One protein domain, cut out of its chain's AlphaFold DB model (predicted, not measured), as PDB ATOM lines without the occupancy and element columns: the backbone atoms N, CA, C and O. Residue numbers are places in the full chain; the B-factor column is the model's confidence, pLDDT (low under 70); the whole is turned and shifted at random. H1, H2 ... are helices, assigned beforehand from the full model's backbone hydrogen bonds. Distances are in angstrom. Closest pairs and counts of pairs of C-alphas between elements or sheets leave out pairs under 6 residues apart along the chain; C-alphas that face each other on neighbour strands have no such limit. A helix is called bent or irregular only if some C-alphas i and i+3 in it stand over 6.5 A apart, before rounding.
ATOM      1  N   TYR A   4      56.435 -10.545   8.992       94.75
ATOM      2  CA  TYR A   4      55.350 -11.320   8.391       94.75
ATOM      3  C   TYR A   4      55.654 -12.827   8.384       94.75
ATOM      4  O   TYR A   4      54.736 -13.613   8.559       94.75
ATOM      5  N   THR A   5      56.921 -13.249   8.261       95.81
ATOM      6  CA  THR A   5      57.307 -14.670   8.324       95.81
ATOM      7  C   THR A   5      57.061 -15.234   9.716       95.81
ATOM      8  O   THR A   5      56.547 -16.338   9.850       95.81
ATOM      9  N   ILE A   6      57.391 -14.475  10.765       96.69
ATOM     10  CA  ILE A   6      57.144 -14.889  12.156       96.69
ATOM     11  C   ILE A   6      55.645 -15.104  12.375       96.69
ATOM     12  O   ILE A   6      55.252 -16.084  12.994       96.69
ATOM     13  N   ILE A   7      54.813 -14.206  11.850       97.00
ATOM     14  CA  ILE A   7      53.357 -14.303  11.970       97.00
ATOM     15  C   ILE A   7      52.823 -15.488  11.160       97.00
ATOM     16  O   ILE A   7      52.130 -16.333  11.719       97.00
ATOM     17  N   ALA A   8      53.154 -15.561   9.867       96.56
ATOM     18  CA  ALA A   8      52.649 -16.578   8.946       96.56
ATOM     19  C   ALA A   8      53.024 -18.000   9.395       96.56
ATOM     20  O   ALA A   8      52.210 -18.910   9.294       96.56
ATOM     21  N   THR A   9      54.217 -18.172   9.974       96.88
ATOM     22  CA  THR A   9      54.698 -19.459  10.511       96.88
ATOM     23  C   THR A   9      54.289 -19.723  11.960       96.88
ATOM     24  O   THR A   9      54.795 -20.657  12.584       96.88
ATOM     25  N   TRP A  10      53.422 -18.887  12.535       97.31
ATOM     26  CA  TRP A  10      52.998 -18.959  13.934       97.31
ATOM     27  C   TRP A  10      54.169 -19.075  14.921       97.31
ATOM     28  O   TRP A  10      54.367 -20.080  15.607       97.31
ATOM     29  N   PHE A  11      54.995 -18.030  14.952       95.56
ATOM     30  CA  PHE A  11      56.195 -17.924  15.784       95.56
ATOM     31  C   PHE A  11      57.191 -19.078  15.580       95.56
ATOM     32  O   PHE A  11      57.914 -19.459  16.499       95.56
ATOM     33  N   GLY A  12      57.256 -19.614  14.358       93.69
ATOM     34  CA  GLY A  12      58.165 -20.692  13.978       93.69
ATOM     35  C   GLY A  12      57.619 -22.107  14.179       93.69
ATOM     36  O   GLY A  12      58.346 -23.053  13.881       93.69
ATOM     37  N   CYS A  13      56.364 -22.281  14.614       95.62
ATOM     38  CA  CYS A  13      55.712 -23.600  14.642       95.62
ATOM     39  C   CYS A  13      55.656 -24.231  13.242       95.62
ATOM     40  O   CYS A  13      55.898 -25.427  13.093       95.62
ATOM     41  N   GLY A  14      55.423 -23.407  12.219       94.81
ATOM     42  CA  GLY A  14      55.401 -23.808  10.816       94.81
ATOM     43  C   GLY A  14      56.731 -24.353  10.290       94.81
ATOM     44  O   GLY A  14      56.754 -25.122   9.340       94.81
ATOM     45  N   ASN A  15      57.853 -24.041  10.946       95.06
ATOM     46  CA  ASN A  15      59.178 -24.503  10.517       95.06
ATOM     47  C   ASN A  15      59.486 -25.946  10.960       95.06
ATOM     48  O   ASN A  15      60.584 -26.457  10.719       95.06
ATOM     49  N   ILE A  16      58.558 -26.608  11.656       94.88
ATOM     50  CA  ILE A  16      58.741 -27.982  12.114       94.88
ATOM     51  C   ILE A  16      58.507 -28.947  10.952       94.88
ATOM     52  O   ILE A  16      57.446 -28.983  10.345       94.88
ATOM     53  N   SER A  17      59.503 -29.801  10.701       88.69
ATOM     54  CA  SER A  17      59.523 -30.735   9.562       88.69
ATOM     55  C   SER A  17      58.355 -31.727   9.479       88.69
ATOM     56  O   SER A  17      58.096 -32.269   8.407       88.69
ATOM     57  N   LYS A  18      57.676 -32.026  10.592       91.44
ATOM     58  CA  LYS A  18      56.583 -33.004  10.641       91.44
ATOM     59  C   LYS A  18      55.324 -32.359  11.193       91.44
ATOM     60  O   LYS A  18      55.326 -31.914  12.335       91.44
ATOM     61  N   ALA A  19      54.257 -32.409  10.397       92.75
ATOM     62  CA  ALA A  19      52.930 -31.918  10.757       92.75
ATOM     63  C   ALA A  19      52.954 -30.488  11.354       92.75
ATOM     64  O   ALA A  19      52.490 -30.293  12.481       92.75
ATOM     65  N   PRO A  20      53.499 -29.496  10.623       95.69
ATOM     66  CA  PRO A  20      53.644 -28.122  11.110       95.69
ATOM     67  C   PRO A  20      52.310 -27.533  11.597       95.69
ATOM     68  O   PRO A  20      52.252 -26.999  12.706       95.69
ATOM     69  N   GLY A  21      51.220 -27.756  10.855       95.69
ATOM     70  CA  GLY A  21      49.869 -27.352  11.259       95.69
ATOM     71  C   GLY A  21      49.414 -27.979  12.582       95.69
ATOM     72  O   GLY A  21      48.851 -27.301  13.434       95.69
ATOM     73  N   THR A  22      49.751 -29.250  12.853       96.56
ATOM     74  CA  THR A  22      49.438 -29.884  14.152       96.56
ATOM     75  C   THR A  22      50.166 -29.199  15.303       96.56
ATOM     76  O   THR A  22      49.580 -28.990  16.366       96.56
ATOM     77  N   VAL A  23      51.432 -28.823  15.111       97.31
ATOM     78  CA  VAL A  23      52.171 -28.108  16.157       97.31
ATOM     79  C   VAL A  23      51.628 -26.693  16.344       97.31
ATOM     80  O   VAL A  23      51.476 -26.251  17.484       97.31
ATOM     81  N   ALA A  24      51.260 -26.012  15.257       97.69
ATOM     82  CA  ALA A  24      50.609 -24.709  15.325       97.69
ATOM     83  C   ALA A  24      49.278 -24.777  16.085       97.69
ATOM     84  O   ALA A  24      49.031 -23.966  16.984       97.69
ATOM     85  N   SER A  25      48.465 -25.800  15.821       97.31
ATOM     86  CA  SER A  25      47.224 -26.060  16.549       97.31
ATOM     87  C   SER A  25      47.456 -26.326  18.037       97.31
ATOM     88  O   SER A  25      46.764 -25.759  18.888       97.31
ATOM     89  N   LEU A  26      48.464 -27.134  18.384       97.25
ATOM     90  CA  LEU A  26      48.846 -27.374  19.780       97.25
ATOM     91  C   LEU A  26      49.272 -26.079  20.480       97.25
ATOM     92  O   LEU A  26      48.820 -25.808  21.592       97.25
ATOM     93  N   ALA A  27      50.083 -25.247  19.824       97.06
ATOM     94  CA  ALA A  27      50.471 -23.940  20.352       97.06
ATOM     95  C   ALA A  27      49.260 -23.001  20.510       97.06
ATOM     96  O   ALA A  27      49.170 -22.261  21.489       97.06
ATOM     97  N   THR A  28      48.288 -23.068  19.597       97.62
ATOM     98  CA  THR A  28      47.056 -22.260  19.635       97.62
ATOM     99  C   THR A  28      46.186 -22.568  20.858       97.62
ATOM    100  O   THR A  28      45.507 -21.674  21.365       97.62
ATOM    101  N   ILE A  29      46.249 -23.787  21.412       97.19
ATOM    102  CA  ILE A  29      45.526 -24.153  22.649       97.19
ATOM    103  C   ILE A  29      45.905 -23.231  23.818       97.19
ATOM    104  O   ILE A  29      45.056 -22.938  24.660       97.19
ATOM    105  N   LEU A  30      47.133 -22.701  23.851       96.50
ATOM    106  CA  LEU A  30      47.578 -21.771  24.898       96.50
ATOM    107  C   LEU A  30      46.752 -20.475  24.941       96.50
ATOM    108  O   LEU A  30      46.712 -19.808  25.973       96.50
ATOM    109  N   LEU A  31      46.058 -20.136  23.851       95.88
ATOM    110  CA  LEU A  31      45.168 -18.977  23.770       95.88
ATOM    111  C   LEU A  31      43.733 -19.279  24.228       95.88
ATOM    112  O   LEU A  31      42.961 -18.349  24.468       95.88
ATOM    113  N   ALA A  32      43.366 -20.553  24.399       94.56
ATOM    114  CA  ALA A  32      42.018 -20.956  24.793       94.56
ATOM    115  C   ALA A  32      41.529 -20.301  26.102       94.56
ATOM    116  O   ALA A  32      40.379 -19.858  26.121       94.56
ATOM    117  N   PRO A  33      42.345 -20.135  27.169       95.25
ATOM    118  CA  PRO A  33      41.915 -19.434  28.380       95.25
ATOM    119  C   PRO A  33      41.395 -18.015  28.120       95.25
ATOM    120  O   PRO A  33      40.399 -17.614  28.717       95.25
ATOM    121  N   ALA A  34      42.012 -17.265  27.199       92.44
ATOM    122  CA  ALA A  34      41.580 -15.905  26.875       92.44
ATOM    123  C   ALA A  34      40.159 -15.881  26.284       92.44
ATOM    124  O   ALA A  34      39.367 -14.996  26.603       92.44
ATOM    125  N   ILE A  35      39.824 -16.891  25.477       94.12
ATOM    126  CA  ILE A  35      38.506 -17.074  24.854       94.12
ATOM    127  C   ILE A  35      37.492 -17.572  25.887       94.12
ATOM    128  O   ILE A  35      36.379 -17.056  25.995       94.12
ATOM    129  N   VAL A  36      37.889 -18.570  26.681       94.44
ATOM    130  CA  VAL A  36      37.029 -19.190  27.689       94.44
ATOM    131  C   VAL A  36      36.690 -18.191  28.783       94.44
ATOM    132  O   VAL A  36      35.536 -18.125  29.170       94.44
ATOM    133  N   PHE A  37      37.605 -17.374  29.291       94.75
ATOM    134  CA  PHE A  37      37.280 -16.505  30.429       94.75
ATOM    135  C   PHE A  37      36.576 -15.203  30.042       94.75
ATOM    136  O   PHE A  37      35.859 -14.643  30.871       94.75
ATOM    137  N   ASN A  38      36.715 -14.729  28.801       94.94
ATOM    138  CA  ASN A  38      36.119 -13.461  28.392       94.94
ATOM    139  C   ASN A  38      35.773 -13.437  26.894       94.94
ATOM    140  O   ASN A  38      36.653 -13.423  26.037       94.94
ATOM    141  N   ASN A  39      34.474 -13.340  26.584       93.75
ATOM    142  CA  ASN A  39      33.972 -13.313  25.206       93.75
ATOM    143  C   ASN A  39      34.563 -12.161  24.379       93.75
ATOM    144  O   ASN A  39      34.909 -12.359  23.216       93.75
ATOM    145  N   LEU A  40      34.678 -10.965  24.965       95.31
ATOM    146  CA  LEU A  40      35.188  -9.789  24.259       95.31
ATOM    147  C   LEU A  40      36.666  -9.967  23.901       95.31
ATOM    148  O   LEU A  40      37.059  -9.680  22.774       95.31
ATOM    149  N   ILE A  41      37.465 -10.488  24.838       96.19
ATOM    150  CA  ILE A  41      38.886 -10.775  24.599       96.19
ATOM    151  C   ILE A  41      39.032 -11.856  23.525       96.19
ATOM    152  O   ILE A  41      39.840 -11.685  22.616       96.19
ATOM    153  N   GLY A  42      38.224 -12.920  23.577       95.88
ATOM    154  CA  GLY A  42      38.218 -13.968  22.553       95.88
ATOM    155  C   GLY A  42      37.920 -13.435  21.148       95.88
ATOM    156  O   GLY A  42      38.669 -13.714  20.213       95.88
ATOM    157  N   MET A  43      36.878 -12.608  20.996       97.00
ATOM    158  CA  MET A  43      36.544 -11.988  19.705       97.00
ATOM    159  C   MET A  43      37.632 -11.034  19.209       97.00
ATOM    160  O   MET A  43      37.949 -11.034  18.017       97.00
ATOM    161  N   LEU A  44      38.206 -10.230  20.109       97.81
ATOM    162  CA  LEU A  44      39.284  -9.305  19.765       97.81
ATOM    163  C   LEU A  44      40.517 -10.075  19.282       97.81
ATOM    164  O   LEU A  44      41.069  -9.746  18.236       97.81
ATOM    165  N   LEU A  45      40.910 -11.123  20.010       97.69
ATOM    166  CA  LEU A  45      42.022 -11.998  19.649       97.69
ATOM    167  C   LEU A  45      41.805 -12.629  18.269       97.69
ATOM    168  O   LEU A  45      42.676 -12.505  17.412       97.69
ATOM    169  N   LEU A  46      40.644 -13.253  18.037       97.94
ATOM    170  CA  LEU A  46      40.304 -13.850  16.742       97.94
ATOM    171  C   LEU A  46      40.394 -12.815  15.613       97.94
ATOM    172  O   LEU A  46      41.035 -13.066  14.597       97.94
ATOM    173  N   THR A  47      39.798 -11.638  15.806       98.12
ATOM    174  CA  THR A  47      39.790 -10.572  14.793       98.12
ATOM    175  C   THR A  47      41.200 -10.078  14.477       98.12
ATOM    176  O   THR A  47      41.556  -9.923  13.309       98.12
ATOM    177  N   LEU A  48      42.024  -9.853  15.504       98.19
ATOM    178  CA  LEU A  48      43.398  -9.393  15.321       98.19
ATOM    179  C   LEU A  48      44.252 -10.444  14.614       98.19
ATOM    180  O   LEU A  48      44.942 -10.105  13.654       98.19
ATOM    181  N   VAL A  49      44.184 -11.708  15.042       98.06
ATOM    182  CA  VAL A  49      44.944 -12.801  14.417       98.06
ATOM    183  C   VAL A  49      44.502 -13.011  12.968       98.06
ATOM    184  O   VAL A  49      45.359 -13.166  12.105       98.06
ATOM    185  N   LEU A  50      43.202 -12.922  12.673       98.31
ATOM    186  CA  LEU A  50      42.675 -12.987  11.309       98.31
ATOM    187  C   LEU A  50      43.254 -11.873  10.423       98.31
ATOM    188  O   LEU A  50      43.811 -12.155   9.366       98.31
ATOM    189  N   ILE A  51      43.143 -10.609  10.845       98.38
ATOM    190  CA  ILE A  51      43.598  -9.460  10.043       98.38
ATOM    191  C   ILE A  51      45.114  -9.513   9.845       98.38
ATOM    192  O   ILE A  51      45.604  -9.396   8.722       98.38
ATOM    193  N   ILE A  52      45.862  -9.699  10.933       98.06
ATOM    194  CA  ILE A  52      47.326  -9.723  10.900       98.06
ATOM    195  C   ILE A  52      47.819 -10.939  10.107       98.06
ATOM    196  O   ILE A  52      48.758 -10.807   9.325       98.06
ATOM    197  N   GLY A  53      47.160 -12.092  10.251       97.81
ATOM    198  CA  GLY A  53      47.455 -13.310   9.506       97.81
ATOM    199  C   GLY A  53      47.239 -13.147   8.005       97.81
ATOM    200  O   GLY A  53      48.154 -13.418   7.237       97.81
ATOM    201  N   LEU A  54      46.096 -12.601   7.578       97.19
ATOM    202  CA  LEU A  54      45.825 -12.329   6.158       97.19
ATOM    203  C   LEU A  54      46.863 -11.383   5.541       97.19
ATOM    204  O   LEU A  54      47.375 -11.641   4.449       97.19
ATOM    205  N   LEU A  55      47.207 -10.303   6.250       97.81
ATOM    206  CA  LEU A  55      48.238  -9.364   5.806       97.81
ATOM    207  C   LEU A  55      49.615 -10.034   5.725       97.81
ATOM    208  O   LEU A  55      50.351  -9.807   4.763       97.81
ATOM    209  N   ALA A  56      49.964 -10.859   6.712       96.94
ATOM    210  CA  ALA A  56      51.240 -11.556   6.752       96.94
ATOM    211  C   ALA A  56      51.360 -12.608   5.644       96.94
ATOM    212  O   ALA A  56      52.372 -12.620   4.949       96.94
ATOM    213  N   THR A  57      50.324 -13.419   5.425       96.44
ATOM    214  CA  THR A  57      50.278 -14.411   4.343       96.44
ATOM    215  C   THR A  57      50.348 -13.739   2.979       96.44
ATOM    216  O   THR A  57      51.128 -14.162   2.134       96.44
ATOM    217  N   SER A  58      49.616 -12.639   2.768       95.38
ATOM    218  CA  SER A  58      49.699 -11.885   1.512       95.38
ATOM    219  C   SER A  58      51.120 -11.383   1.239       95.38
ATOM    220  O   SER A  58      51.605 -11.517   0.119       95.38
ATOM    221  N   ARG A  59      51.812 -10.847   2.252       96.00
ATOM    222  CA  ARG A  59      53.217 -10.429   2.115       96.00
ATOM    223  C   ARG A  59      54.165 -11.609   1.913       96.00
ATOM    224  O   ARG A  59      55.074 -11.494   1.104       96.00
ATOM    225  N   TYR A  60      53.932 -12.726   2.599       95.75
ATOM    226  CA  TYR A  60      54.723 -13.943   2.439       95.75
ATOM    227  C   TYR A  60      54.671 -14.446   0.994       95.75
ATOM    228  O   TYR A  60      55.705 -14.620   0.364       95.75
ATOM    229  N   LEU A  61      53.471 -14.597   0.434       94.62
ATOM    230  CA  LEU A  61      53.288 -15.104  -0.928       94.62
ATOM    231  C   LEU A  61      53.878 -14.179  -2.005       94.62
ATOM    232  O   LEU A  61      54.262 -14.653  -3.069       94.62
ATOM    233  N   LEU A  62      53.982 -12.871  -1.741       94.81
ATOM    234  CA  LEU A  62      54.657 -11.935  -2.647       94.81
ATOM    235  C   LEU A  62      56.180 -12.122  -2.669       94.81
ATOM    236  O   LEU A  62      56.791 -11.932  -3.719       94.81
ATOM    237  N   ASP A  63      56.780 -12.498  -1.539       94.06
ATOM    238  CA  ASP A  63      58.224 -12.735  -1.425       94.06
ATOM    239  C   ASP A  63      58.618 -14.156  -1.889       94.06
ATOM    240  O   ASP A  63      59.778 -14.388  -2.229       94.06
ATOM    241  N   TYR A  64      57.653 -15.084  -1.963       91.56
ATOM    242  CA  TYR A  64      57.828 -16.468  -2.428       91.56
ATOM    243  C   TYR A  64      56.832 -16.848  -3.547       91.56
ATOM    244  O   TYR A  64      56.053 -17.788  -3.383       91.56
ATOM    245  N   PRO A  65      56.842 -16.154  -4.703       90.81
ATOM    246  CA  PRO A  65      55.808 -16.295  -5.735       90.81
ATOM    247  C   PRO A  65      55.782 -17.666  -6.428       90.81
ATOM    248  O   PRO A  65      54.748 -18.059  -6.964       90.81
ATOM    249  N   ASP A  66      56.898 -18.400  -6.414       93.38
ATOM    250  CA  ASP A  66      57.019 -19.718  -7.051       93.38
ATOM    251  C   ASP A  66      56.570 -20.875  -6.138       93.38
ATOM    252  O   ASP A  66      56.492 -22.025  -6.580       93.38
ATOM    253  N   VAL A  67      56.286 -20.598  -4.859       90.56
ATOM    254  CA  VAL A  67      55.878 -21.611  -3.879       90.56
ATOM    255  C   VAL A  67      54.358 -21.632  -3.779       90.56
ATOM    256  O   VAL A  67      53.732 -20.736  -3.216       90.56
ATOM    257  N   ILE A  68      53.760 -22.688  -4.325       88.50
ATOM    258  CA  ILE A  68      52.325 -22.933  -4.211       88.50
ATOM    259  C   ILE A  68      52.072 -23.612  -2.866       88.50
ATOM    260  O   ILE A  68      52.575 -24.707  -2.638       88.50
ATOM    261  N   ASP A  69      51.270 -22.965  -2.022       88.00
ATOM    262  CA  ASP A  69      50.796 -23.504  -0.740       88.00
ATOM    263  C   ASP A  69      51.933 -23.942   0.220       88.00
ATOM    264  O   ASP A  69      52.134 -25.132   0.479       88.00
ATOM    265  N   PRO A  70      52.747 -22.983   0.706       93.25
ATOM    266  CA  PRO A  70      53.857 -23.260   1.619       93.25
ATOM    267  C   PRO A  70      53.369 -23.895   2.929       93.25
ATOM    268  O   PRO A  70      52.652 -23.263   3.701       93.25
ATOM    269  N   GLN A  71      53.826 -25.117   3.221       94.38
ATOM    270  CA  GLN A  71      53.422 -25.886   4.410       94.38
ATOM    271  C   GLN A  71      53.812 -25.222   5.738       94.38
ATOM    272  O   GLN A  71      53.261 -25.553   6.787       94.38
ATOM    273  N   GLU A  72      54.793 -24.324   5.716       95.88
ATOM    274  CA  GLU A  72      55.206 -23.546   6.875       95.88
ATOM    275  C   GLU A  72      54.257 -22.386   7.199       95.88
ATOM    276  O   GLU A  72      54.320 -21.854   8.310       95.88
ATOM    277  N   VAL A  73      53.382 -21.977   6.275       97.25
ATOM    278  CA  VAL A  73      52.361 -20.956   6.535       97.25
ATOM    279  C   VAL A  73      51.168 -21.630   7.192       97.25
ATOM    280  O   VAL A  73      50.290 -22.142   6.519       97.25
ATOM    281  N   VAL A  74      51.164 -21.603   8.521       98.12
ATOM    282  CA  VAL A  74      50.219 -22.340   9.377       98.12
ATOM    283  C   VAL A  74      49.225 -21.434  10.111       98.12
ATOM    284  O   VAL A  74      48.635 -21.770  11.142       98.12
ATOM    285  N   ILE A  75      49.124 -20.180   9.666       97.75
ATOM    286  CA  ILE A  75      48.260 -19.186  10.308       97.75
ATOM    287  C   ILE A  75      46.775 -19.479  10.061       97.75
ATOM    288  O   ILE A  75      45.924 -19.052  10.841       97.75
ATOM    289  N   ASP A  76      46.452 -20.221   9.007       96.75
ATOM    290  CA  ASP A  76      45.107 -20.694   8.702       96.75
ATOM    291  C   ASP A  76      44.638 -21.775   9.690       96.75
ATOM    292  O   ASP A  76      43.492 -21.681  10.147       96.75
ATOM    293  N   GLU A  77      45.493 -22.709  10.140       98.12
ATOM    294  CA  GLU A  77      45.099 -23.637  11.217       98.12
ATOM    295  C   GLU A  77      44.859 -22.910  12.543       98.12
ATOM    296  O   GLU A  77      43.905 -23.223  13.265       98.12
ATOM    297  N   VAL A  78      45.683 -21.903  12.851       98.31
ATOM    298  CA  VAL A  78      45.516 -21.059  14.045       98.31
ATOM    299  C   VAL A  78      44.171 -20.333  13.990       98.31
ATOM    300  O   VAL A  78      43.384 -20.405  14.938       98.31
ATOM    301  N   ILE A  79      43.873 -19.655  12.878       98.44
ATOM    302  CA  ILE A  79      42.614 -18.922  12.682       98.44
ATOM    303  C   ILE A  79      41.422 -19.881  12.752       98.44
ATOM    304  O   ILE A  79      40.459 -19.605  13.473       98.44
ATOM    305  N   GLY A  80      41.485 -21.014  12.049       98.19
ATOM    306  CA  GLY A  80      40.423 -22.019  12.039       98.19
ATOM    307  C   GLY A  80      40.114 -22.544  13.441       98.19
ATOM    308  O   GLY A  80      38.949 -22.620  13.842       98.19
ATOM    309  N   GLN A  81      41.146 -22.818  14.238       98.19
ATOM    310  CA  GLN A  81      40.978 -23.267  15.616       98.19
ATOM    311  C   GLN A  81      40.448 -22.163  16.541       98.19
ATOM    312  O   GLN A  81      39.588 -22.432  17.386       98.19
ATOM    313  N   LEU A  82      40.885 -20.911  16.372       98.19
ATOM    314  CA  LEU A  82      40.324 -19.777  17.118       98.19
ATOM    315  C   LEU A  82      38.834 -19.576  16.808       98.19
ATOM    316  O   LEU A  82      38.067 -19.291  17.732       98.19
ATOM    317  N   ILE A  83      38.400 -19.770  15.557       98.00
ATOM    318  CA  ILE A  83      36.975 -19.767  15.176       98.00
ATOM    319  C   ILE A  83      36.238 -20.908  15.888       98.00
ATOM    320  O   ILE A  83      35.200 -20.668  16.513       98.00
ATOM    321  N   ALA A  84      36.796 -22.123  15.838       97.12
ATOM    322  CA  ALA A  84      36.212 -23.317  16.448       97.12
ATOM    323  C   ALA A  84      36.050 -23.198  17.973       97.12
ATOM    324  O   ALA A  84      35.121 -23.771  18.539       97.12
ATOM    325  N   PHE A  85      36.908 -22.433  18.648       96.50
ATOM    326  CA  PHE A  85      36.742 -22.121  20.068       96.50
ATOM    327  C   PHE A  85      35.765 -20.965  20.294       96.50
ATOM    328  O   PHE A  85      34.842 -21.076  21.098       96.50
ATOM    329  N   THR A  86      35.949 -19.852  19.589       96.38
ATOM    330  CA  THR A  86      35.276 -18.588  19.917       96.38
ATOM    331  C   THR A  86      33.785 -18.626  19.601       96.38
ATOM    332  O   THR A  86      32.971 -18.271  20.455       96.38
ATOM    333  N   ILE A  87      33.404 -19.078  18.402       95.31
ATOM    334  CA  ILE A  87      32.008 -19.001  17.950       95.31
ATOM    335  C   ILE A  87      31.088 -19.902  18.789       95.31
ATOM    336  O   ILE A  87      30.095 -19.385  19.314       95.31
ATOM    337  N   PRO A  88      31.399 -21.198  19.011       95.81
ATOM    338  CA  PRO A  88      30.539 -22.053  19.822       95.81
ATOM    339  C   PRO A  88      30.444 -21.583  21.273       95.81
ATOM    340  O   PRO A  88      29.343 -21.539  21.818       95.81
ATOM    341  N   ILE A  89      31.557 -21.176  21.900       94.56
ATOM    342  CA  ILE A  89      31.555 -20.715  23.300       94.56
ATOM    343  C   ILE A  89      30.635 -19.503  23.474       94.56
ATOM    344  O   ILE A  89      29.838 -19.465  24.415       94.56
ATOM    345  N   ILE A  90      30.716 -18.522  22.573       93.12
ATOM    346  CA  ILE A  90      29.868 -17.327  22.637       93.12
ATOM    347  C   ILE A  90      28.405 -17.694  22.397       93.12
ATOM    348  O   ILE A  90      27.544 -17.248  23.158       93.12
ATOM    349  N   PHE A  91      28.128 -18.532  21.396       94.06
ATOM    350  CA  PHE A  91      26.775 -18.994  21.098       94.06
ATOM    351  C   PHE A  91      26.139 -19.711  22.297       94.06
ATOM    352  O   PHE A  91      25.049 -19.338  22.729       94.06
ATOM    353  N   PHE A  92      26.838 -20.684  22.893       93.38
ATOM    354  CA  PHE A  92      26.341 -21.411  24.063       93.38
ATOM    355  C   PHE A  92      26.142 -20.495  25.267       93.38
ATOM    356  O   PHE A  92      25.143 -20.624  25.972       93.38
ATOM    357  N   ARG A  93      27.050 -19.545  25.507       92.00
ATOM    358  CA  ARG A  93      26.864 -18.553  26.574       92.00
ATOM    359  C   ARG A  93      25.610 -17.732  26.353       92.00
ATOM    360  O   ARG A  93      24.801 -17.643  27.267       92.00
ATOM    361  N   TYR A  94      25.441 -17.181  25.156       90.75
ATOM    362  CA  TYR A  94      24.268 -16.389  24.807       90.75
ATOM    363  C   TYR A  94      22.968 -17.182  24.990       90.75
ATOM    364  O   TYR A  94      22.040 -16.685  25.621       90.75
ATOM    365  N   TYR A  95      22.931 -18.439  24.534       92.25
ATOM    366  CA  TYR A  95      21.770 -19.316  24.702       92.25
ATOM    367  C   TYR A  95      21.390 -19.525  26.179       92.25
ATOM    368  O   TYR A  95      20.217 -19.444  26.522       92.25
ATOM    369  N   ASN A  96      22.370 -19.714  27.070       90.31
ATOM    370  CA  ASN A  96      22.122 -19.885  28.509       90.31
ATOM    371  C   ASN A  96      21.679 -18.595  29.232       90.31
ATOM    372  O   ASN A  96      21.212 -18.673  30.366       90.31
ATOM    373  N   TYR A  97      21.834 -17.416  28.617       88.06
ATOM    374  CA  TYR A  97      21.364 -16.145  29.183       88.06
ATOM    375  C   TYR A  97      19.900 -15.830  28.846       88.06
ATOM    376  O   TYR A  97      19.334 -14.929  29.463       88.06
ATOM    377  N   ILE A  98      19.287 -16.529  27.885       82.38
ATOM    378  CA  ILE A  98      17.880 -16.324  27.528       82.38
ATOM    379  C   ILE A  98      17.017 -17.098  28.538       82.38
ATOM    380  O   ILE A  98      17.081 -18.328  28.550       82.38
TER     381      ILE A  98
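AT A GLANCE: This is residues 4 to 98 of the 100 residues of the protein "Phosphatidylglycerophosphatase A" of Ehrlichia ruminantium (UniProt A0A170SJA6). Three long helices, H2, H3 and H4, form an up-and-down bundle, each running against the one before; H4 packs on both others, and short H1 packs on H3. This all-helix printed part has 95 residues and named helices H1 to H4. It is only just compact, close to loose, with radius of gyration of the C-alphas 14.6 A and spans of 52 by 25 by 17 A.

IN THESE COORDINATES: Find H1, residues 4 to 8, starting at C-alpha 4 (55.350, -11.320, 8.391). H2, residues 20 to 37, spans 27.9 A and is irregular, with C-alphas 30 and 33 7.0 A apart. H3, residues 39 to 63, spans 36.0 A; H4, residues 75 to 97, spans 33.0 A to C-alpha 97 (21.364, -16.145, 29.183).

HOW THE PARTS SIT: Look first at H3, the hub: its residues 52 to 60 alone touch H1, closest C-alphas Tyr 4 and Ala 56, 4.4 A. H2 and H3 touch only at the corner, closest C-alphas Ile 35 and Gly 42, 3.9 A. The hairpin H3 and H4 has closest C-alphas Leu 46 and Leu 82, 5.9 A. H2 and H4 touch, closest C-alphas Ser 25 and Val 78, 5.8 A. O i to N i+4 pairs are within hydrogen-bond range throughout H1 and H3, in 8 of 14 in H2 and 18 of 19 in H4.

THE WHOLE: The farthest C-alphas, Asp 66 and Ile 98, are 52.3 A apart. The printed part has no cut; links H1 to H2 and H3 to H4 are long. No printed residue is under 70 pLDDT.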